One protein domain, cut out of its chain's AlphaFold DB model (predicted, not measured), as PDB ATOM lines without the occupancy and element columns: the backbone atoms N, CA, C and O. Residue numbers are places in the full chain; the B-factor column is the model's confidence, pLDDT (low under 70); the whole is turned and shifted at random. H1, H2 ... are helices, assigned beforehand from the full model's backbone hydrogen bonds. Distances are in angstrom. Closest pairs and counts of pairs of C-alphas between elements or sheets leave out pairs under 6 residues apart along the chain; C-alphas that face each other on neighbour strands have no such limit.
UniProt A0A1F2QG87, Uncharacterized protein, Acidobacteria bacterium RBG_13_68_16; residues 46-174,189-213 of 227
ATOM      1  N   LEU A  46     202.646 206.122 173.001       88.62
ATOM      2  CA  LEU A  46     202.021 205.625 174.225       88.62
ATOM      3  C   LEU A  46     202.787 206.170 175.438       88.62
ATOM      4  O   LEU A  46     204.008 206.029 175.506       88.62
ATOM      5  N   THR A  47     202.084 206.773 176.394       91.81
ATOM      6  CA  THR A  47     202.683 207.351 177.607       91.81
ATOM      7  C   THR A  47     202.406 206.493 178.850       91.81
ATOM      8  O   THR A  47     201.478 205.681 178.850       91.81
ATOM      9  N   PRO A  48     203.152 206.670 179.960       91.62
ATOM     10  CA  PRO A  48     202.831 206.007 181.228       91.62
ATOM     11  C   PRO A  48     201.416 206.329 181.735       91.62
ATOM     12  O   PRO A  48     200.731 205.457 182.267       91.62
ATOM     13  N   PHE A  49     200.965 207.572 181.535       93.00
ATOM     14  CA  PHE A  49     199.619 208.004 181.909       93.00
ATOM     15  C   PHE A  49     198.546 207.238 181.128       93.00
ATOM     16  O   PHE A  49     197.548 206.820 181.707       93.00
ATOM     17  N   ASP A  50     198.773 206.988 179.836       94.19
ATOM     18  CA  ASP A  50     197.857 206.194 179.014       94.19
ATOM     19  C   ASP A  50     197.693 204.771 179.552       94.19
ATOM     20  O   ASP A  50     196.576 204.259 179.622       94.19
ATOM     21  N   VAL A  51     198.790 204.138 179.973       94.06
ATOM     22  CA  VAL A  51     198.758 202.781 180.536       94.06
ATOM     23  C   VAL A  51     197.995 202.756 181.865       94.06
ATOM     24  O   VAL A  51     197.149 201.886 182.069       94.06
ATOM     25  N   GLN A  52     198.223 203.736 182.743       95.25
ATOM     26  CA  GLN A  52     197.475 203.865 184.002       95.25
ATOM     27  C   GLN A  52     195.985 204.120 183.756       95.25
ATOM     28  O   GLN A  52     195.128 203.493 184.380       95.25
ATOM     29  N   MET A  53     195.666 205.001 182.808       96.56
ATOM     30  CA  MET A  53     194.300 205.274 182.380       96.56
ATOM     31  C   MET A  53     193.624 203.999 181.863       96.56
ATOM     32  O   MET A  53     192.503 203.690 182.274       96.56
ATOM     33  N   PHE A  54     194.315 203.216 181.031       96.69
ATOM     34  CA  PHE A  54     193.816 201.938 180.535       96.69
ATOM     35  C   PHE A  54     193.480 200.980 181.680       96.69
ATOM     36  O   PHE A  54     192.368 200.446 181.721       96.69
ATOM     37  N   VAL A  55     194.399 200.802 182.633       96.94
ATOM     38  CA  VAL A  55     194.182 199.945 183.806       96.94
ATOM     39  C   VAL A  55     192.990 200.431 184.631       96.94
ATOM     40  O   VAL A  55     192.133 199.625 184.994       96.94
ATOM     41  N   ALA A  56     192.885 201.735 184.891       97.31
ATOM     42  CA  ALA A  56     191.808 202.307 185.695       97.31
ATOM     43  C   ALA A  56     190.427 202.111 185.047       97.31
ATOM     44  O   ALA A  56     189.485 201.663 185.707       97.31
ATOM     45  N   VAL A  57     190.305 202.396 183.745       98.06
ATOM     46  CA  VAL A  57     189.054 202.206 182.993       98.06
ATOM     47  C   VAL A  57     188.656 200.733 182.985       98.06
ATOM     48  O   VAL A  57     187.519 200.400 183.319       98.06
ATOM     49  N   ARG A  58     189.598 199.839 182.668       97.38
ATOM     50  CA  ARG A  58     189.371 198.388 182.630       97.38
ATOM     51  C   ARG A  58     188.999 197.825 183.996       97.38
ATOM     52  O   ARG A  58     188.055 197.047 184.099       97.38
ATOM     53  N   GLY A  59     189.698 198.244 185.048       97.31
ATOM     54  CA  GLY A  59     189.425 197.828 186.420       97.31
ATOM     55  C   GLY A  59     188.034 198.239 186.883       97.31
ATOM     56  O   GLY A  59     187.320 197.423 187.460       97.31
ATOM     57  N   ARG A  60     187.612 199.472 186.573       97.31
ATOM     58  CA  ARG A  60     186.276 199.968 186.921       97.31
ATOM     59  C   ARG A  60     185.168 199.305 186.102       97.31
ATOM     60  O   ARG A  60     184.106 199.027 186.648       97.31
ATOM     61  N   ALA A  61     185.412 199.037 184.821       96.12
ATOM     62  CA  ALA A  61     184.474 198.310 183.970       96.12
ATOM     63  C   ALA A  61     184.242 196.882 184.484       96.12
ATOM     64  O   ALA A  61     183.099 196.469 184.653       96.12
ATOM     65  N   LEU A  62     185.322 196.159 184.797       96.06
ATOM     66  CA  LEU A  62     185.237 194.804 185.342       96.06
ATOM     67  C   LEU A  62     184.573 194.775 186.716       96.06
ATOM     68  O   LEU A  62     183.738 193.909 186.943       96.06
ATOM     69  N   GLN A  63     184.866 195.745 187.587       95.44
ATOM     70  CA  GLN A  63     184.202 195.837 188.888       95.44
ATOM     71  C   GLN A  63     182.683 195.940 188.740       95.44
ATOM     72  O   GLN A  63     181.954 195.182 189.361       95.44
ATOM     73  N   ARG A  64     182.202 196.819 187.853       92.75
ATOM     74  CA  ARG A  64     180.760 196.968 187.609       92.75
ATOM     75  C   ARG A  64     180.111 195.684 187.103       92.75
ATOM     76  O   ARG A  64     178.992 195.379 187.498       92.75
ATOM     77  N   LEU A  65     180.794 194.946 186.228       92.50
ATOM     78  CA  LEU A  65     180.294 193.659 185.744       92.50
ATOM     79  C   LEU A  65     180.259 192.610 186.858       92.50
ATOM     80  O   LEU A  65     179.303 191.847 186.946       92.50
ATOM     81  N   GLU A  66     181.282 192.570 187.711       93.25
ATOM     82  CA  GLU A  66     181.336 191.668 188.865       93.25
ATOM     83  C   GLU A  66     180.219 191.970 189.872       93.25
ATOM     84  O   GLU A  66     179.571 191.033 190.347       93.25
ATOM     85  N   ASP A  67     179.963 193.249 190.151       92.19
ATOM     86  CA  ASP A  67     178.884 193.700 191.033       92.19
ATOM     87  C   ASP A  67     177.521 193.306 190.441       92.19
ATOM     88  O   ASP A  67     176.719 192.655 191.106       92.19
ATOM     89  N   ALA A  68     177.297 193.578 189.149       90.12
ATOM     90  CA  ALA A  68     176.052 193.224 188.468       90.12
ATOM     91  C   ALA A  68     175.793 191.707 188.427       90.12
ATOM     92  O   ALA A  68     174.665 191.263 188.634       90.12
ATOM     93  N   LEU A  69     176.828 190.892 188.185       90.69
ATOM     94  CA  LEU A  69     176.717 189.429 188.248       90.69
ATOM     95  C   LEU A  69     176.369 188.944 189.658       90.69
ATOM     96  O   LEU A  69     175.586 188.009 189.812       90.69
ATOM     97  N   THR A  70     176.939 189.580 190.679       91.56
ATOM     98  CA  THR A  70     176.671 189.247 192.083       91.56
ATOM     99  C   THR A  70     175.230 189.588 192.459       91.56
ATOM    100  O   THR A  70     174.555 188.774 193.087       91.56
ATOM    101  N   ASP A  71     174.714 190.730 192.002       89.12
ATOM    102  CA  ASP A  71     173.311 191.100 192.198       89.12
ATOM    103  C   ASP A  71     172.358 190.099 191.531       89.12
ATOM    104  O   ASP A  71     171.359 189.701 192.134       89.12
ATOM    105  N   VAL A  72     172.665 189.640 190.312       89.19
ATOM    106  CA  VAL A  72     171.870 188.612 189.610       89.19
ATOM    107  C   VAL A  72     171.845 187.295 190.381       89.19
ATOM    108  O   VAL A  72     170.783 186.684 190.508       89.19
ATOM    109  N   GLU A  73     172.994 186.864 190.904       87.75
ATOM    110  CA  GLU A  73     173.121 185.649 191.715       87.75
ATOM    111  C   GLU A  73     172.293 185.720 193.006       87.75
ATOM    112  O   GLU A  73     171.714 184.714 193.413       87.75
ATOM    113  N   GLN A  74     172.214 186.893 193.640       88.12
ATOM    114  CA  GLN A  74     171.492 187.081 194.901       88.12
ATOM    115  C   GLN A  74     169.990 187.296 194.714       88.12
ATOM    116  O   GLN A  74     169.189 186.767 195.483       88.12
ATOM    117  N   THR A  75     169.602 188.100 193.725       84.88
ATOM    118  CA  THR A  75     168.213 188.547 193.559       84.88
ATOM    119  C   THR A  75     167.400 187.654 192.628       84.88
ATOM    120  O   THR A  75     166.173 187.708 192.675       84.88
ATOM    121  N   GLY A  76     168.052 186.817 191.811       73.00
ATOM    122  CA  GLY A  76     167.374 185.998 190.810       73.00
ATOM    123  C   GLY A  76     166.718 186.879 189.749       73.00
ATOM    124  O   GLY A  76     165.504 187.069 189.741       73.00
ATOM    125  N   GLY A  77     167.531 187.448 188.860       74.06
ATOM    126  CA  GLY A  77     167.083 188.343 187.793       74.06
ATOM    127  C   GLY A  77     167.460 187.857 186.395       74.06
ATOM    128  O   GLY A  77     168.204 186.892 186.227       74.06
ATOM    129  N   ASP A  78     166.967 188.561 185.374       77.38
ATOM    130  CA  ASP A  78     167.408 188.343 183.996       77.38
ATOM    131  C   ASP A  78     168.897 188.696 183.867       77.38
ATOM    132  O   ASP A  78     169.283 189.869 183.941       77.38
ATOM    133  N   VAL A  79     169.720 187.660 183.688       78.00
ATOM    134  CA  VAL A  79     171.177 187.740 183.533       78.00
ATOM    135  C   VAL A  79     171.539 188.710 182.408       78.00
ATOM    136  O   VAL A  79     172.415 189.550 182.585       78.00
ATOM    137  N   LEU A  80     170.831 188.657 181.274       76.31
ATOM    138  CA  LEU A  80     171.136 189.485 180.106       76.31
ATOM    139  C   LEU A  80     170.774 190.955 180.328       76.31
ATOM    140  O   LEU A  80     171.401 191.839 179.752       76.31
ATOM    141  N   ARG A  81     169.792 191.233 181.190       76.44
ATOM    142  CA  ARG A  81     169.405 192.606 181.535       76.44
ATOM    143  C   ARG A  81     170.428 193.295 182.433       76.44
ATOM    144  O   ARG A  81     170.592 194.510 182.351       76.44
ATOM    145  N   HIS A  82     171.066 192.538 183.322       72.19
ATOM    146  CA  HIS A  82     172.001 193.074 184.312       72.19
ATOM    147  C   HIS A  82     173.451 193.035 183.819       72.19
ATOM    148  O   HIS A  82     174.263 193.861 184.232       72.19
ATOM    149  N   VAL A  83     173.783 192.124 182.903       74.56
ATOM    150  CA  VAL A  83     175.135 191.994 182.359       74.56
ATOM    151  C   VAL A  83     175.292 192.886 181.134       74.56
ATOM    152  O   VAL A  83     174.764 192.611 180.060       74.56
ATOM    153  N   GLN A  84     176.055 193.962 181.295       76.44
ATOM    154  CA  GLN A  84     176.451 194.814 180.178       76.44
ATOM    155  C   GLN A  84     177.545 194.142 179.337       76.44
ATOM    156  O   GLN A  84     178.398 193.418 179.851       76.44
ATOM    157  N   GLU A  85     177.594 194.444 178.039       83.50
ATOM    158  CA  GLU A  85     178.781 194.134 177.243       83.50
ATOM    159  C   GLU A  85     179.998 194.874 177.816       83.50
ATOM    160  O   GLU A  85     179.914 196.056 178.161       83.50
ATOM    161  N   LEU A  86     181.160 194.215 177.860       87.00
ATOM    162  CA  LEU A  86     182.393 194.801 178.399       87.00
ATOM    163  C   LEU A  86     182.732 196.154 177.762       87.00
ATOM    164  O   LEU A  86     183.124 197.081 178.460       87.00
ATOM    165  N   THR A  87     182.501 196.307 176.458       90.31
ATOM    166  CA  THR A  87     182.709 197.576 175.743       90.31
ATOM    167  C   THR A  87     181.792 198.698 176.248       90.31
ATOM    168  O   THR A  87     182.201 199.860 176.286       90.31
ATOM    169  N   VAL A  88     180.555 198.378 176.640       93.38
ATOM    170  CA  VAL A  88     179.605 199.346 177.213       93.38
ATOM    171  C   VAL A  88     180.066 199.750 178.611       93.38
ATOM    172  O   VAL A  88     180.211 200.946 178.875       93.38
ATOM    173  N   ALA A  89     180.418 198.772 179.449       93.06
ATOM    174  CA  ALA A  89     180.953 199.017 180.787       93.06
ATOM    175  C   ALA A  89     182.255 199.844 180.747       93.06
ATOM    176  O   ALA A  89     182.428 200.771 181.542       93.06
ATOM    177  N   GLU A  90     183.147 199.571 179.788       95.56
ATOM    178  CA  GLU A  90     184.360 200.356 179.519       95.56
ATOM    179  C   GLU A  90     184.028 201.799 179.137       95.56
ATOM    180  O   GLU A  90     184.637 202.734 179.659       95.56
ATOM    181  N   ARG A  91     183.042 202.009 178.261       96.12
ATOM    182  CA  ARG A  91     182.631 203.354 177.839       96.12
ATOM    183  C   ARG A  91     182.058 204.160 178.996       96.12
ATOM    184  O   ARG A  91     182.375 205.341 179.144       96.12
ATOM    185  N   GLU A  92     181.230 203.544 179.829       95.06
ATOM    186  CA  GLU A  92     180.703 204.180 181.035       95.06
ATOM    187  C   GLU A  92     181.795 204.430 182.078       95.06
ATOM    188  O   GLU A  92     181.753 205.430 182.799       95.06
ATOM    189  N   ALA A  93     182.771 203.528 182.198       96.12
ATOM    190  CA  ALA A  93     183.910 203.694 183.093       96.12
ATOM    191  C   ALA A  93     184.776 204.877 182.650       96.12
ATOM    192  O   ALA A  93     185.041 205.760 183.466       96.12
ATOM    193  N   ALA A  94     185.109 204.952 181.358       96.44
ATOM    194  CA  ALA A  94     185.847 206.059 180.761       96.44
ATOM    195  C   ALA A  94     185.153 207.402 181.024       96.44
ATOM    196  O   ALA A  94     185.768 208.310 181.580       96.44
ATOM    197  N   ARG A  95     183.840 207.493 180.761       96.44
ATOM    198  CA  ARG A  95     183.047 208.696 181.073       96.44
ATOM    199  C   ARG A  95     183.136 209.085 182.548       96.44
ATOM    200  O   ARG A  95     183.348 210.253 182.851       96.44
ATOM    201  N   SER A  96     183.004 208.123 183.464       96.56
ATOM    202  CA  SER A  96     183.056 208.409 184.905       96.56
ATOM    203  C   SER A  96     184.437 208.820 185.418       96.56
ATOM    204  O   SER A  96     184.528 209.428 186.478       96.56
ATOM    205  N   LEU A  97     185.498 208.491 184.679       95.75
ATOM    206  CA  LEU A  97     186.877 208.858 184.996       95.75
ATOM    207  C   LEU A  97     187.340 210.115 184.239       95.75
ATOM    208  O   LEU A  97     188.504 210.486 184.340       95.75
ATOM    209  N   GLY A  98     186.458 210.761 183.466       95.44
ATOM    210  CA  GLY A  98     186.816 211.917 182.637       95.44
ATOM    211  C   GLY A  98     187.730 211.569 181.456       95.44
ATOM    212  O   GLY A  98     188.405 212.441 180.920       95.44
ATOM    213  N   VAL A  99     187.768 210.298 181.054       95.50
ATOM    214  CA  VAL A  99     188.608 209.796 179.965       95.50
ATOM    215  C   VAL A  99     187.859 209.905 178.643       95.50
ATOM    216  O   VAL A  99     186.719 209.454 178.504       95.50
ATOM    217  N   GLU A 100     188.529 210.465 177.641       94.69
ATOM    218  CA  GLU A 100     188.005 210.557 176.285       94.69
ATOM    219  C   GLU A 100     187.993 209.164 175.618       94.69
ATOM    220  O   GLU A 100     188.983 208.427 175.633       94.69
ATOM    221  N   TRP A 101     186.837 208.770 175.068       93.88
ATOM    222  CA  TRP A 101     186.607 207.405 174.579       93.88
ATOM    223  C   TRP A 101     187.532 207.029 173.423       93.88
ATOM    224  O   TRP A 101     188.033 205.906 173.380       93.88
ATOM    225  N   ARG A 102     187.780 207.953 172.492       92.81
ATOM    226  CA  ARG A 102     188.646 207.716 171.340       92.81
ATOM    227  C   ARG A 102     190.093 207.475 171.779       92.81
ATOM    228  O   ARG A 102     190.690 206.502 171.314       92.81
ATOM    229  N   ARG A 103     190.628 208.263 172.717       92.94
ATOM    230  CA  ARG A 103     191.951 208.043 173.320       92.94
ATOM    231  C   ARG A 103     192.015 206.683 174.000       92.94
ATOM    232  O   ARG A 103     192.932 205.925 173.712       92.94
ATOM    233  N   PHE A 104     191.021 206.326 174.817       95.06
ATOM    234  CA  PHE A 104     190.974 205.000 175.444       95.06
ATOM    235  C   PHE A 104     191.001 203.862 174.417       95.06
ATOM    236  O   PHE A 104     191.783 202.926 174.569       95.06
ATOM    237  N   THR A 105     190.196 203.940 173.352       94.25
ATOM    238  CA  THR A 105     190.181 202.891 172.321       94.25
ATOM    239  C   THR A 105     191.516 202.764 171.598       94.25
ATOM    240  O   THR A 105     191.980 201.647 171.391       94.25
ATOM    241  N   TRP A 106     192.173 203.889 171.296       93.81
ATOM    242  CA  TRP A 106     193.510 203.874 170.712       93.81
ATOM    243  C   TRP A 106     194.525 203.223 171.660       93.81
ATOM    244  O   TRP A 106     195.257 202.324 171.250       93.81
ATOM    245  N   VAL A 107     194.520 203.600 172.946       94.12
ATOM    246  CA  VAL A 107     195.414 203.016 173.957       94.12
ATOM    247  C   VAL A 107     195.180 201.514 174.093       94.12
ATOM    248  O   VAL A 107     196.139 200.749 174.077       94.12
ATOM    249  N   ARG A 108     193.922 201.071 174.181       94.56
ATOM    250  CA  ARG A 108     193.561 199.648 174.256       94.56
ATOM    251  C   ARG A 108     194.132 198.862 173.075       94.56
ATOM    252  O   ARG A 108     194.691 197.785 173.280       94.56
ATOM    253  N   ASP A 109     194.030 199.404 171.866       92.56
ATOM    254  CA  ASP A 109     194.551 198.759 170.661       92.56
ATOM    255  C   ASP A 109     196.089 198.717 170.659       92.56
ATOM    256  O   ASP A 109     196.672 197.693 170.295       92.56
ATOM    257  N   GLN A 110     196.763 199.786 171.103       91.25
ATOM    258  CA  GLN A 110     198.226 199.799 171.242       91.25
ATOM    259  C   GLN A 110     198.713 198.803 172.296       91.25
ATOM    260  O   GLN A 110     199.623 198.018 172.024       91.25
ATOM    261  N   VAL A 111     198.077 198.776 173.471       91.69
ATOM    262  CA  VAL A 111     198.367 197.803 174.534       91.69
ATOM    263  C   VAL A 111     198.198 196.380 173.992       91.69
ATOM    264  O   VAL A 111     199.093 195.557 174.157       91.69
ATOM    265  N   GLY A 112     197.105 196.102 173.273       90.81
ATOM    266  CA  GLY A 112     196.870 194.802 172.640       90.81
ATOM    267  C   GLY A 112     197.977 194.402 171.659       90.81
ATOM    268  O   GLY A 112     198.537 193.313 171.773       90.81
ATOM    269  N   ARG A 113     198.358 195.302 170.743       89.44
ATOM    270  CA  ARG A 113     199.447 195.067 169.774       89.44
ATOM    271  C   ARG A 113     200.778 194.773 170.462       89.44
ATOM    272  O   ARG A 113     201.481 193.842 170.069       89.44
ATOM    273  N   LEU A 114     201.122 195.549 171.489       88.69
ATOM    274  CA  LEU A 114     202.364 195.379 172.238       88.69
ATOM    275  C   LEU A 114     202.383 194.053 173.009       88.69
ATOM    276  O   LEU A 114     203.398 193.362 172.972       88.69
ATOM    277  N   LEU A 115     201.270 193.652 173.633       87.81
ATOM    278  CA  LEU A 115     201.155 192.354 174.311       87.81
ATOM    279  C   LEU A 115     201.305 191.180 173.335       87.81
ATOM    280  O   LEU A 115     202.040 190.235 173.619       87.81
ATOM    281  N   THR A 116     200.668 191.247 172.162       87.88
ATOM    282  CA  THR A 116     200.844 190.230 171.114       87.88
ATOM    283  C   THR A 116     202.299 190.152 170.658       87.88
ATOM    284  O   THR A 116     202.851 189.059 170.552       87.88
ATOM    285  N   SER A 117     202.946 191.302 170.443       85.56
ATOM    286  CA  SER A 117     204.358 191.345 170.057       85.56
ATOM    287  C   SER A 117     205.276 190.778 171.145       85.56
ATOM    288  O   SER A 117     206.223 190.061 170.830       85.56
ATOM    289  N   GLN A 118     204.996 191.050 172.426       83.94
ATOM    290  CA  GLN A 118     205.750 190.471 173.540       83.94
ATOM    291  C   GLN A 118     205.637 188.944 173.558       83.94
ATOM    292  O   GLN A 118     206.665 188.271 173.625       83.94
ATOM    293  N   ARG A 119     204.424 188.395 173.417       85.12
ATOM    294  CA  ARG A 119     204.208 186.941 173.376       85.12
ATOM    295  C   ARG A 119     204.951 186.283 172.213       85.12
ATOM    296  O   ARG A 119     205.661 185.309 172.418       85.12
ATOM    297  N   GLN A 120     204.872 186.873 171.020       84.94
ATOM    298  CA  GLN A 120     205.598 186.374 169.851       84.94
ATOM    299  C   GLN A 120     207.114 186.317 170.091       84.94
ATOM    300  O   GLN A 120     207.784 185.406 169.609       84.94
ATOM    301  N   ARG A 121     207.673 187.262 170.857       82.81
ATOM    302  CA  ARG A 121     209.093 187.222 171.228       82.81
ATOM    303  C   ARG A 121     209.414 186.186 172.285       82.81
ATOM    304  O   ARG A 121     210.500 185.624 172.236       82.81
ATOM    305  N   GLU A 122     208.526 185.946 173.241       85.00
ATOM    306  CA  GLU A 122     208.699 184.848 174.195       85.00
ATOM    307  C   GLU A 122     208.741 183.505 173.450       85.00
ATOM    308  O   GLU A 122     209.687 182.742 173.643       85.00
ATOM    309  N   ASP A 123     207.828 183.287 172.501       86.31
ATOM    310  CA  ASP A 123     207.815 182.094 171.644       86.31
ATOM    311  C   ASP A 123     209.100 181.984 170.798       86.31
ATOM    312  O   ASP A 123     209.729 180.928 170.723       86.31
ATOM    313  N   GLN A 124     209.557 183.094 170.206       86.81
ATOM    314  CA  GLN A 124     210.816 183.123 169.453       86.81
ATOM    315  C   GLN A 124     212.046 182.875 170.333       86.81
ATOM    316  O   GLN A 124     212.986 182.226 169.883       86.81
ATOM    317  N   ARG A 125     212.066 183.348 171.584       86.75
ATOM    318  CA  ARG A 125     213.162 183.070 172.529       86.75
ATOM    319  C   ARG A 125     213.248 181.584 172.855       86.75
ATOM    320  O   ARG A 125     214.354 181.048 172.911       86.75
ATOM    321  N   VAL A 126     212.104 180.923 173.039       90.44
ATOM    322  CA  VAL A 126     212.048 179.465 173.220       90.44
ATOM    323  C   VAL A 126     212.602 178.763 171.981       90.44
ATOM    324  O   VAL A 126     213.503 177.938 172.108       90.44
ATOM    325  N   LEU A 127     212.168 179.175 170.786       91.25
ATOM    326  CA  LEU A 127     212.683 178.636 169.526       91.25
ATOM    327  C   LEU A 127     214.205 178.815 169.391       91.25
ATOM    328  O   LEU A 127     214.909 177.878 169.031       91.25
ATOM    329  N   VAL A 128     214.750 179.992 169.715       90.62
ATOM    330  CA  VAL A 128     216.205 180.233 169.682       90.62
ATOM    331  C   VAL A 128     216.945 179.308 170.649       90.62
ATOM    332  O   VAL A 128     218.009 178.788 170.303       90.62
ATOM    333  N   ALA A 129     216.397 179.061 171.840       91.56
ATOM    334  CA  ALA A 129     216.992 178.134 172.797       91.56
ATOM    335  C   ALA A 129     217.004 176.688 172.267       91.56
ATOM    336  O   ALA A 129     218.006 175.986 172.417       91.56
ATOM    337  N   GLU A 130     215.931 176.255 171.604       94.75
ATOM    338  CA  GLU A 130     215.846 174.940 170.957       94.75
ATOM    339  C   GLU A 130     216.844 174.804 169.801       94.75
ATOM    340  O   GLU A 130     217.605 173.837 169.758       94.75
ATOM    341  N   LEU A 131     216.917 175.800 168.912       94.62
ATOM    342  CA  LEU A 131     217.874 175.810 167.800       94.62
ATOM    343  C   LEU A 131     219.324 175.840 168.297       94.62
ATOM    344  O   LEU A 131     220.192 175.196 167.711       94.62
ATOM    345  N   THR A 132     219.591 176.526 169.411       94.94
ATOM    346  CA  THR A 132     220.918 176.538 170.041       94.94
ATOM    347  C   THR A 132     221.316 175.146 170.529       94.94
ATOM    348  O   THR A 132     222.450 174.724 170.295       94.94
ATOM    349  N   ARG A 133     220.388 174.404 171.154       96.19
ATOM    350  CA  ARG A 133     220.621 173.008 171.563       96.19
ATOM    351  C   ARG A 133     220.854 172.108 170.354       96.19
ATOM    352  O   ARG A 133     221.867 171.423 170.312       96.19
ATOM    353  N   ALA A 134     220.001 172.200 169.332       96.06
ATOM    354  CA  ALA A 134     220.158 171.430 168.097       96.06
ATOM    355  C   ALA A 134     221.510 171.696 167.413       96.06
ATOM    356  O   ALA A 134     222.170 170.770 166.943       96.06
ATOM    357  N   ARG A 135     221.972 172.955 167.405       96.31
ATOM    358  CA  ARG A 135     223.300 173.321 166.892       96.31
ATOM    359  C   ARG A 135     224.407 172.654 167.695       96.31
ATOM    360  O   ARG A 135     225.377 172.169 167.115       96.31
ATOM    361  N   GLN A 136     224.285 172.648 169.018       96.69
ATOM    362  CA  GLN A 136     225.274 172.031 169.890       96.69
ATOM    363  C   GLN A 136     225.325 170.512 169.696       96.69
ATOM    364  O   GLN A 136     226.414 169.966 169.549       96.69
ATOM    365  N   ASP A 137     224.172 169.856 169.577       97.19
ATOM    366  CA  ASP A 137     224.081 168.416 169.317       97.19
ATOM    367  C   ASP A 137     224.697 168.046 167.962       97.19
ATOM    368  O   ASP A 137     225.506 167.122 167.880       97.19
ATOM    369  N   LEU A 138     224.388 168.802 166.903       95.62
ATOM    370  CA  LEU A 138     225.001 168.614 165.583       95.62
ATOM    371  C   LEU A 138     226.515 168.852 165.610       95.62
ATOM    372  O   LEU A 138     227.254 168.153 164.920       95.62
ATOM    373  N   SER A 139     226.986 169.803 166.421       95.56
ATOM    374  CA  SER A 139     228.422 170.054 166.592       95.56
ATOM    375  C   SER A 139     229.107 168.865 167.266       95.56
ATOM    376  O   SER A 139     230.135 168.399 166.789       95.56
ATOM    377  N   VAL A 140     228.507 168.302 168.320       97.12
ATOM    378  CA  VAL A 140     229.016 167.086 168.978       97.12
ATOM    379  C   VAL A 140     229.024 165.894 168.016       97.12
ATOM    380  O   VAL A 140     229.992 165.134 167.979       97.12
ATOM    381  N   GLN A 141     227.977 165.732 167.204       95.69
ATOM    382  CA  GLN A 141     227.914 164.679 166.187       95.69
ATOM    383  C   GLN A 141     228.987 164.853 165.108       95.69
ATOM    384  O   GLN A 141     229.573 163.862 164.677       95.69
ATOM    385  N   LEU A 142     229.273 166.091 164.693       96.00
ATOM    386  CA  LEU A 142     230.321 166.388 163.718       96.00
ATOM    387  C   LEU A 142     231.709 166.018 164.254       96.00
ATOM    388  O   LEU A 142     232.495 165.404 163.533       96.00
ATOM    389  N   GLU A 143     231.989 166.329 165.521       95.19
ATOM    390  CA  GLU A 143     233.242 165.937 166.180       95.19
ATOM    391  C   GLU A 143     233.387 164.411 166.286       95.19
ATOM    392  O   GLU A 143     234.478 163.865 166.117       95.19
ATOM    393  N   ALA A 144     232.280 163.696 166.514       95.69
ATOM    394  CA  ALA A 144     232.268 162.236 166.576       95.69
ATOM    395  C   ALA A 144     232.313 161.552 165.192       95.69
ATOM    396  O   ALA A 144     232.662 160.368 165.101       95.69
ATOM    397  N   ALA A 145     231.964 162.262 164.114       94.81
ATOM    398  CA  ALA A 145     231.874 161.710 162.768       94.81
ATOM    399  C   ALA A 145     233.263 161.443 162.165       94.81
ATOM    400  O   ALA A 145     234.112 162.331 162.030       94.81
ATOM    401  N   ARG A 146     233.476 160.185 161.761       92.62
ATOM    402  CA  ARG A 146     234.741 159.706 161.182       92.62
ATOM    403  C   ARG A 146     234.730 159.688 159.663       92.62
ATOM    404  O   ARG A 146     235.779 159.874 159.053       92.62
ATOM    405  N   ASP A 147     233.577 159.426 159.053       96.06
ATOM    406  CA  ASP A 147     233.485 159.328 157.606       96.06
ATOM    407  C   ASP A 147     233.296 160.720 156.962       96.06
ATOM    408  O   ASP A 147     232.544 161.552 157.482       96.06
ATOM    409  N   PRO A 148     233.973 161.003 155.832       94.31
ATOM    410  CA  PRO A 148     233.918 162.318 155.192       94.31
ATOM    411  C   PRO A 148     232.514 162.739 154.743       94.31
ATOM    412  O   PRO A 148     232.192 163.925 154.783       94.31
ATOM    413  N   ALA A 149     231.673 161.785 154.330       94.31
ATOM    414  CA  ALA A 149     230.330 162.068 153.834       94.31
ATOM    415  C   ALA A 149     229.406 162.569 154.957       94.31
ATOM    416  O   ALA A 149     228.739 163.591 154.791       94.31
ATOM    417  N   SER A 150     229.416 161.914 156.121       94.19
ATOM    418  CA  SER A 150     228.671 162.347 157.307       94.19
ATOM    419  C   SER A 150     229.174 163.686 157.826       94.19
ATOM    420  O   SER A 150     228.359 164.536 158.178       94.19
ATOM    421  N   ARG A 151     230.494 163.921 157.826       96.19
ATOM    422  CA  ARG A 151     231.055 165.231 158.202       96.19
ATOM    423  C   ARG A 151     230.536 166.338 157.289       96.19
ATOM    424  O   ARG A 151     229.979 167.312 157.782       96.19
ATOM    425  N   GLN A 152     230.620 166.151 155.972       96.19
ATOM    426  CA  GLN A 152     230.129 167.128 154.996       96.19
ATOM    427  C   GLN A 152     228.617 167.376 155.132       96.19
ATOM    428  O   GLN A 152     228.150 168.510 155.015       96.19
ATOM    429  N   PHE A 153     227.839 166.326 155.404       96.25
ATOM    430  CA  PHE A 153     226.403 166.437 155.647       96.25
ATOM    431  C   PHE A 153     226.087 167.233 156.924       96.25
ATOM    432  O   PHE A 153     225.240 168.128 156.903       96.25
ATOM    433  N   LEU A 154     226.781 166.952 158.029       96.94
ATOM    434  CA  LEU A 154     226.614 167.662 159.301       96.94
ATOM    435  C   LEU A 154     227.074 169.125 159.207       96.94
ATOM    436  O   LEU A 154     226.382 170.012 159.704       96.94
ATOM    437  N   GLU A 155     228.172 169.402 158.502       96.81
ATOM    438  CA  GLU A 155     228.630 170.765 158.196       96.81
ATOM    439  C   GLU A 155     227.578 171.554 157.402       96.81
ATOM    440  O   GLU A 155     227.286 172.711 157.723       96.81
ATOM    441  N   ALA A 156     226.953 170.930 156.396       96.44
ATOM    442  CA  ALA A 156     225.882 171.555 155.625       96.44
ATOM    443  C   ALA A 156     224.652 171.873 156.493       96.44
ATOM    444  O   ALA A 156     224.089 172.968 156.381       96.44
ATOM    445  N   GLN A 157     224.264 170.963 157.392       96.88
ATOM    446  CA  GLN A 157     223.169 171.194 158.336       96.88
ATOM    447  C   GLN A 157     223.483 172.319 159.328       96.88
ATOM    448  O   GLN A 157     222.654 173.208 159.517       96.88
ATOM    449  N   LEU A 158     224.686 172.343 159.911       96.88
ATOM    450  CA  LEU A 158     225.123 173.412 160.815       96.88
ATOM    451  C   LEU A 158     225.121 174.779 160.128       96.88
ATOM    452  O   LEU A 158     224.685 175.771 160.717       96.88
ATOM    453  N   LYS A 159     225.567 174.836 158.869       96.44
ATOM    454  CA  LYS A 159     225.541 176.065 158.071       96.44
ATOM    455  C   LYS A 159     224.111 176.546 157.820       96.44
ATOM    456  O   LYS A 159     223.831 177.732 157.991       96.44
ATOM    457  N   ALA A 160     223.208 175.642 157.440       95.25
ATOM    458  CA  ALA A 160     221.800 175.972 157.223       95.25
ATOM    459  C   ALA A 160     221.125 176.466 158.513       95.25
ATOM    460  O   ALA A 160     220.454 177.499 158.500       95.25
ATOM    461  N   LEU A 161     221.364 175.777 159.631       95.56
ATOM    462  CA  LEU A 161     220.838 176.138 160.945       95.56
ATOM    463  C   LEU A 161     221.349 177.510 161.409       95.56
ATOM    464  O   LEU A 161     220.570 178.334 161.878       95.56
ATOM    465  N   SER A 162     222.638 177.796 161.210       94.12
ATOM    466  CA  SER A 162     223.229 179.094 161.562       94.12
ATOM    467  C   SER A 162     222.593 180.241 160.769       94.12
ATOM    468  O   SER A 162     222.219 181.256 161.350       94.12
ATOM    469  N   ALA A 163     222.358 180.055 159.466       93.62
ATOM    470  CA  ALA A 163     221.680 181.054 158.637       93.62
ATOM    471  C   ALA A 163     220.220 181.302 159.073       93.62
ATOM    472  O   ALA A 163     219.727 182.432 159.006       93.62
ATOM    473  N   GLN A 164     219.518 180.258 159.533       91.62
ATOM    474  CA  GLN A 164     218.173 180.398 160.099       91.62
ATOM    475  C   GLN A 164     218.192 181.195 161.406       91.62
ATOM    476  O   GLN A 164     217.369 182.096 161.572       91.62
ATOM    477  N   MET A 165     219.144 180.914 162.299       92.62
ATOM    478  CA  MET A 165     219.312 181.655 163.551       92.62
ATOM    479  C   MET A 165     219.630 183.138 163.300       92.62
ATOM    480  O   MET A 165     218.962 183.997 163.867       92.62
ATOM    481  N   GLU A 166     220.539 183.463 162.375       90.81
ATOM    482  CA  GLU A 166     220.853 184.857 162.007       90.81
ATOM    483  C   GLU A 166     219.647 185.611 161.426       90.81
ATOM    484  O   GLU A 166     219.457 186.809 161.653       90.81
ATOM    485  N   LYS A 167     218.815 184.929 160.629       89.75
ATOM    486  CA  LYS A 167     217.564 185.514 160.135       89.75
ATOM    487  C   LYS A 167     216.612 185.816 161.296       89.75
ATOM    488  O   LYS A 167     216.109 186.931 161.372       89.75
ATOM    489  N   LEU A 168     216.430 184.866 162.212       87.81
ATOM    490  CA  LEU A 168     215.579 185.043 163.391       87.81
ATOM    491  C   LEU A 168     216.070 186.164 164.313       87.81
ATOM    492  O   LEU A 168     215.251 186.877 164.880       87.81
ATOM    493  N   GLU A 169     217.380 186.339 164.483       85.38
ATOM    494  CA  GLU A 169     217.945 187.428 165.292       85.38
ATOM    495  C   GLU A 169     217.685 188.805 164.677       85.38
ATOM    496  O   GLU A 169     217.343 189.746 165.394       85.38
ATOM    497  N   ARG A 170     217.789 188.929 163.349       84.62
ATOM    498  CA  ARG A 170     217.423 190.168 162.644       84.62
ATOM    499  C   ARG A 170     215.936 190.476 162.780       84.62
ATOM    500  O   ARG A 170     215.582 191.611 163.078       84.62
ATOM    501  N   ASP A 171     215.087 189.463 162.630       80.62
ATOM    502  CA  ASP A 171     213.631 189.606 162.739       80.62
ATOM    503  C   ASP A 171     213.175 189.947 164.180       80.62
ATOM    504  O   ASP A 171     212.084 190.482 164.377       80.62
ATOM    505  N   GLN A 172     214.008 189.681 165.195       74.12
ATOM    506  CA  GLN A 172     213.744 190.004 166.606       74.12
ATOM    507  C   GLN A 172     214.038 191.461 166.988       74.12
ATOM    508  O   GLN A 172     213.587 191.918 168.047       74.12
ATOM    509  N   GLN A 173     214.802 192.198 166.177       74.62
ATOM    510  CA  GLN A 173     215.144 193.581 166.488       74.62
ATOM    511  C   GLN A 173     213.927 194.480 166.286       74.62
ATOM    512  O   GLN A 173     213.468 194.728 165.173       74.62
ATOM    513  N   LEU A 174     213.408 194.995 167.396       64.38
ATOM    514  CA  LEU A 174     212.385 196.021 167.348       64.38
ATOM    515  C   LEU A 174     212.940 197.348 166.823       64.38
ATOM    516  O   LEU A 174     214.054 197.732 167.189       64.38
ATOM    517  N   ARG A 189     202.474 195.147 183.805       88.50
ATOM    518  CA  ARG A 189     202.221 193.782 183.307       88.50
ATOM    519  C   ARG A 189     201.407 192.950 184.294       88.50
ATOM    520  O   ARG A 189     200.474 192.261 183.888       88.50
ATOM    521  N   ALA A 190     201.740 193.031 185.580       90.94
ATOM    522  CA  ALA A 190     201.037 192.303 186.635       90.94
ATOM    523  C   ALA A 190     199.580 192.770 186.794       90.94
ATOM    524  O   ALA A 190     198.673 191.951 186.951       90.94
ATOM    525  N   GLU A 191     199.336 194.077 186.701       93.44
ATOM    526  CA  GLU A 191     197.992 194.654 186.769       93.44
ATOM    527  C   GLU A 191     197.162 194.257 185.545       93.44
ATOM    528  O   GLU A 191     196.033 193.788 185.687       93.44
ATOM    529  N   ILE A 192     197.741 194.339 184.346       93.44
ATOM    530  CA  ILE A 192     197.090 193.910 183.102       93.44
ATOM    531  C   ILE A 192     196.742 192.416 183.154       93.44
ATOM    532  O   ILE A 192     195.617 192.046 182.818       93.44
ATOM    533  N   ALA A 193     197.654 191.563 183.629       92.56
ATOM    534  CA  ALA A 193     197.399 190.132 183.804       92.56
ATOM    535  C   ALA A 193     196.294 189.866 184.839       92.56
ATOM    536  O   ALA A 193     195.437 189.005 184.643       92.56
ATOM    537  N   THR A 194     196.255 190.653 185.917       96.12
ATOM    538  CA  THR A 194     195.185 190.577 186.921       96.12
ATOM    539  C   THR A 194     193.832 190.942 186.309       96.12
ATOM    540  O   THR A 194     192.845 190.243 186.540       96.12
ATOM    541  N   LEU A 195     193.773 191.995 185.489       96.12
ATOM    542  CA  LEU A 195     192.557 192.395 184.776       96.12
ATOM    543  C   LEU A 195     192.112 191.344 183.752       96.12
ATOM    544  O   LEU A 195     190.914 191.111 183.620       96.12
ATOM    545  N   GLN A 196     193.045 190.693 183.055       94.12
ATOM    546  CA  GLN A 196     192.735 189.570 182.163       94.12
ATOM    547  C   GLN A 196     192.120 188.406 182.947       94.12
ATOM    548  O   GLN A 196     191.008 187.990 182.641       94.12
ATOM    549  N   GLY A 197     192.751 187.978 184.044       96.19
ATOM    550  CA  GLY A 197     192.204 186.906 184.879       96.19
ATOM    551  C   GLY A 197     190.846 187.248 185.506       96.19
ATOM    552  O   GLY A 197     190.005 186.367 185.684       96.19
ATOM    553  N   ARG A 198     190.590 188.523 185.831       95.88
ATOM    554  CA  ARG A 198     189.256 188.991 186.248       95.88
ATOM    555  C   ARG A 198     188.237 188.879 185.118       95.88
ATOM    556  O   ARG A 198     187.155 188.350 185.346       95.88
ATOM    557  N   GLN A 199     188.588 189.328 183.913       94.88
ATOM    558  CA  GLN A 199     187.724 189.201 182.740       94.88
ATOM    559  C   GLN A 199     187.351 187.739 182.472       94.88
ATOM    560  O   GLN A 199     186.171 187.453 182.288       94.88
ATOM    561  N   ASP A 200     188.316 186.821 182.500       95.38
ATOM    562  CA  ASP A 200     188.068 185.397 182.248       95.38
ATOM    563  C   ASP A 200     187.112 184.808 183.299       95.38
ATOM    564  O   ASP A 200     186.159 184.102 182.967       95.38
ATOM    565  N   ARG A 201     187.284 185.174 184.578       95.00
ATOM    566  CA  ARG A 201     186.353 184.781 185.651       95.00
ATOM    567  C   ARG A 201     184.946 185.338 185.442       95.00
ATOM    568  O   ARG A 201     183.978 184.608 185.641       95.00
ATOM    569  N   VAL A 202     184.822 186.606 185.048       92.19
ATOM    570  CA  VAL A 202     183.532 187.233 184.715       92.19
ATOM    571  C   VAL A 202     182.862 186.496 183.555       92.19
ATOM    572  O   VAL A 202     181.678 186.181 183.643       92.19
ATOM    573  N   GLN A 203     183.614 186.150 182.505       91.69
ATOM    574  CA  GLN A 203     183.099 185.398 181.357       91.69
ATOM    575  C   GLN A 203     182.620 183.995 181.748       91.69
ATOM    576  O   GLN A 203     181.517 183.602 181.373       91.69
ATOM    577  N   HIS A 204     183.398 183.262 182.546       92.62
ATOM    578  CA  HIS A 204     182.997 181.938 183.024       92.62
ATOM    579  C   HIS A 204     181.765 181.987 183.934       92.62
ATOM    580  O   HIS A 204     180.860 181.167 183.782       92.62
ATOM    581  N   ARG A 205     181.684 182.964 184.849       91.75
ATOM    582  CA  ARG A 205     180.492 183.167 185.694       91.75
ATOM    583  C   ARG A 205     179.259 183.466 184.849       91.75
ATOM    584  O   ARG A 205     178.214 182.861 185.061       91.75
ATOM    585  N   LEU A 206     179.396 184.351 183.863       89.94
ATOM    586  CA  LEU A 206     178.321 184.687 182.938       89.94
ATOM    587  C   LEU A 206     177.803 183.453 182.186       89.94
ATOM    588  O   LEU A 206     176.596 183.222 182.156       89.94
ATOM    589  N   GLN A 207     178.701 182.643 181.620       89.94
ATOM    590  CA  GLN A 207     178.337 181.400 180.930       89.94
ATOM    591  C   GLN A 207     177.581 180.443 181.857       89.94
ATOM    592  O   GLN A 207     176.499 179.982 181.505       89.94
ATOM    593  N   ALA A 208     178.085 180.227 183.074       90.44
ATOM    594  CA  ALA A 208     177.435 179.359 184.051       90.44
ATOM    595  C   ALA A 208     176.026 179.847 184.441       90.44
ATOM    596  O   ALA A 208     175.119 179.037 184.634       90.44
ATOM    597  N   LEU A 209     175.813 181.162 184.553       88.06
ATOM    598  CA  LEU A 209     174.487 181.726 184.832       88.06
ATOM    599  C   LEU A 209     173.521 181.544 183.660       88.06
ATOM    600  O   LEU A 209     172.365 181.185 183.881       88.06
ATOM    601  N   ILE A 210     173.993 181.742 182.429       87.38
ATOM    602  CA  ILE A 210     173.199 181.510 181.216       87.38
ATOM    603  C   ILE A 210     172.795 180.034 181.114       87.38
ATOM    604  O   ILE A 210     171.627 179.735 180.875       87.38
ATOM    605  N   GLU A 211     173.723 179.107 181.358       88.56
ATOM    606  CA  GLU A 211     173.450 177.664 181.353       88.56
ATOM    607  C   GLU A 211     172.426 177.265 182.423       88.56
ATOM    608  O   GLU A 211     171.491 176.514 182.142       88.56
ATOM    609  N   ARG A 212     172.546 177.806 183.643       86.69
ATOM    610  CA  ARG A 212     171.571 177.574 184.723       86.69
ATOM    611  C   ARG A 212     170.190 178.121 184.376       86.69
ATOM    612  O   ARG A 212     169.198 177.431 184.602       86.69
ATOM    613  N   ALA A 213     170.119 179.329 183.816       82.44
ATOM    614  CA  ALA A 213     168.861 179.926 183.377       82.44
ATOM    615  C   ALA A 213     168.204 179.091 182.264       82.44
ATOM    616  O   ALA A 213     167.002 178.822 182.314       82.44
TER     617      ALA A 213
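This is residues 46 to 174 and 189 to 213 of the 227 residues of an uncharacterized protein of Acidobacteria bacterium RBG_13_68_16 (UniProt A0A1F2QG87). Picture a long helical arm joined at a corner to a small head of helices. In the head H1 and H6 run side by side, with H3 crossing H1 and short H2 near their far ends; H4 begins beside the start of H1, making an L with it, and its outer part is the arm, on which H5 folds back as a hairpin. The printed part has 154 residues with six named helices, H1 to H6 in order along the chain, and no named strand, and its class is all helix. It is extended, with a radius of gyration of the C-alphas of 25.4 A and spans of 80 by 40 by 19 A.

Begin at H1, residues 48 to 75, the hub, which touches four other helices. With residues 68 to 72 alone it touches H2, residues 79 to 82; their closest C-alphas, of Ala 68 and His 82, are 5.8 A apart. With residues 57 to 65 alone it touches H3, residues 86 to 96, at a steep tilt of 65 degrees, opposite ways; the closest C-alphas are those of Ala 61 and Ala 89, 4.8 A apart. Next look at H4, residues 101 to 144, about perpendicular to H1 at 77 degrees; the two touch through residues 50 to 54 and 104 to 111 alone, closest at the C-alphas of Asp 50 and Val 107, 6.5 A. H3 and H4 touch only at the corner, with the C-alphas of Ala 94 and Trp 101 closest at 6.4 A. H4 forms a helical hairpin with H5, residues 148 to 171, at a shallow tilt of 16 degrees, opposite ways; residues 124 to 142 of H4 alone touch H5, and the C-alphas of Leu 142 and Arg 151 come closest, at 5.7 A. H6, residues 189 to 213, touches H1 at a shallow tilt of 23 degrees, the same way, with the C-alphas of Glu 66 and Val 202 closest at 6.5 A. H6 and H2 only just touch, with 3 pairs of C-alphas within 8 A, closest at Val 79 and Ile 210, 6.9 A. H4 and H6 are apart. Every O i to N i+4 pair is within hydrogen-bond range in H1, H3, H4, H5 and H6; H2 is too short for such a pair.

Find C-alpha 48 at (202.831, 206.007, 181.228); from there H1 runs 40.7 A to C-alpha 75. H2 and H3 follow, and H4 runs 64.7 A from C-alpha 101 to C-alpha 144 at (232.268, 162.236, 166.576). H5 then runs 34.8 A, and H6 runs 36.1 A to C-alpha 213 at (168.861, 179.926, 183.377).

The two C-alphas farthest apart, of Thr 75 and Pro 148, are 80.5 A apart. Residues 175 to 188 are not printed, and C-alphas 174 and 189 are 19.1 A apart across this cut, in the link from H5 to H6. The links printed whole are tight. Mean pLDDT of the printed part is 91.2, and residue 174 is under 70.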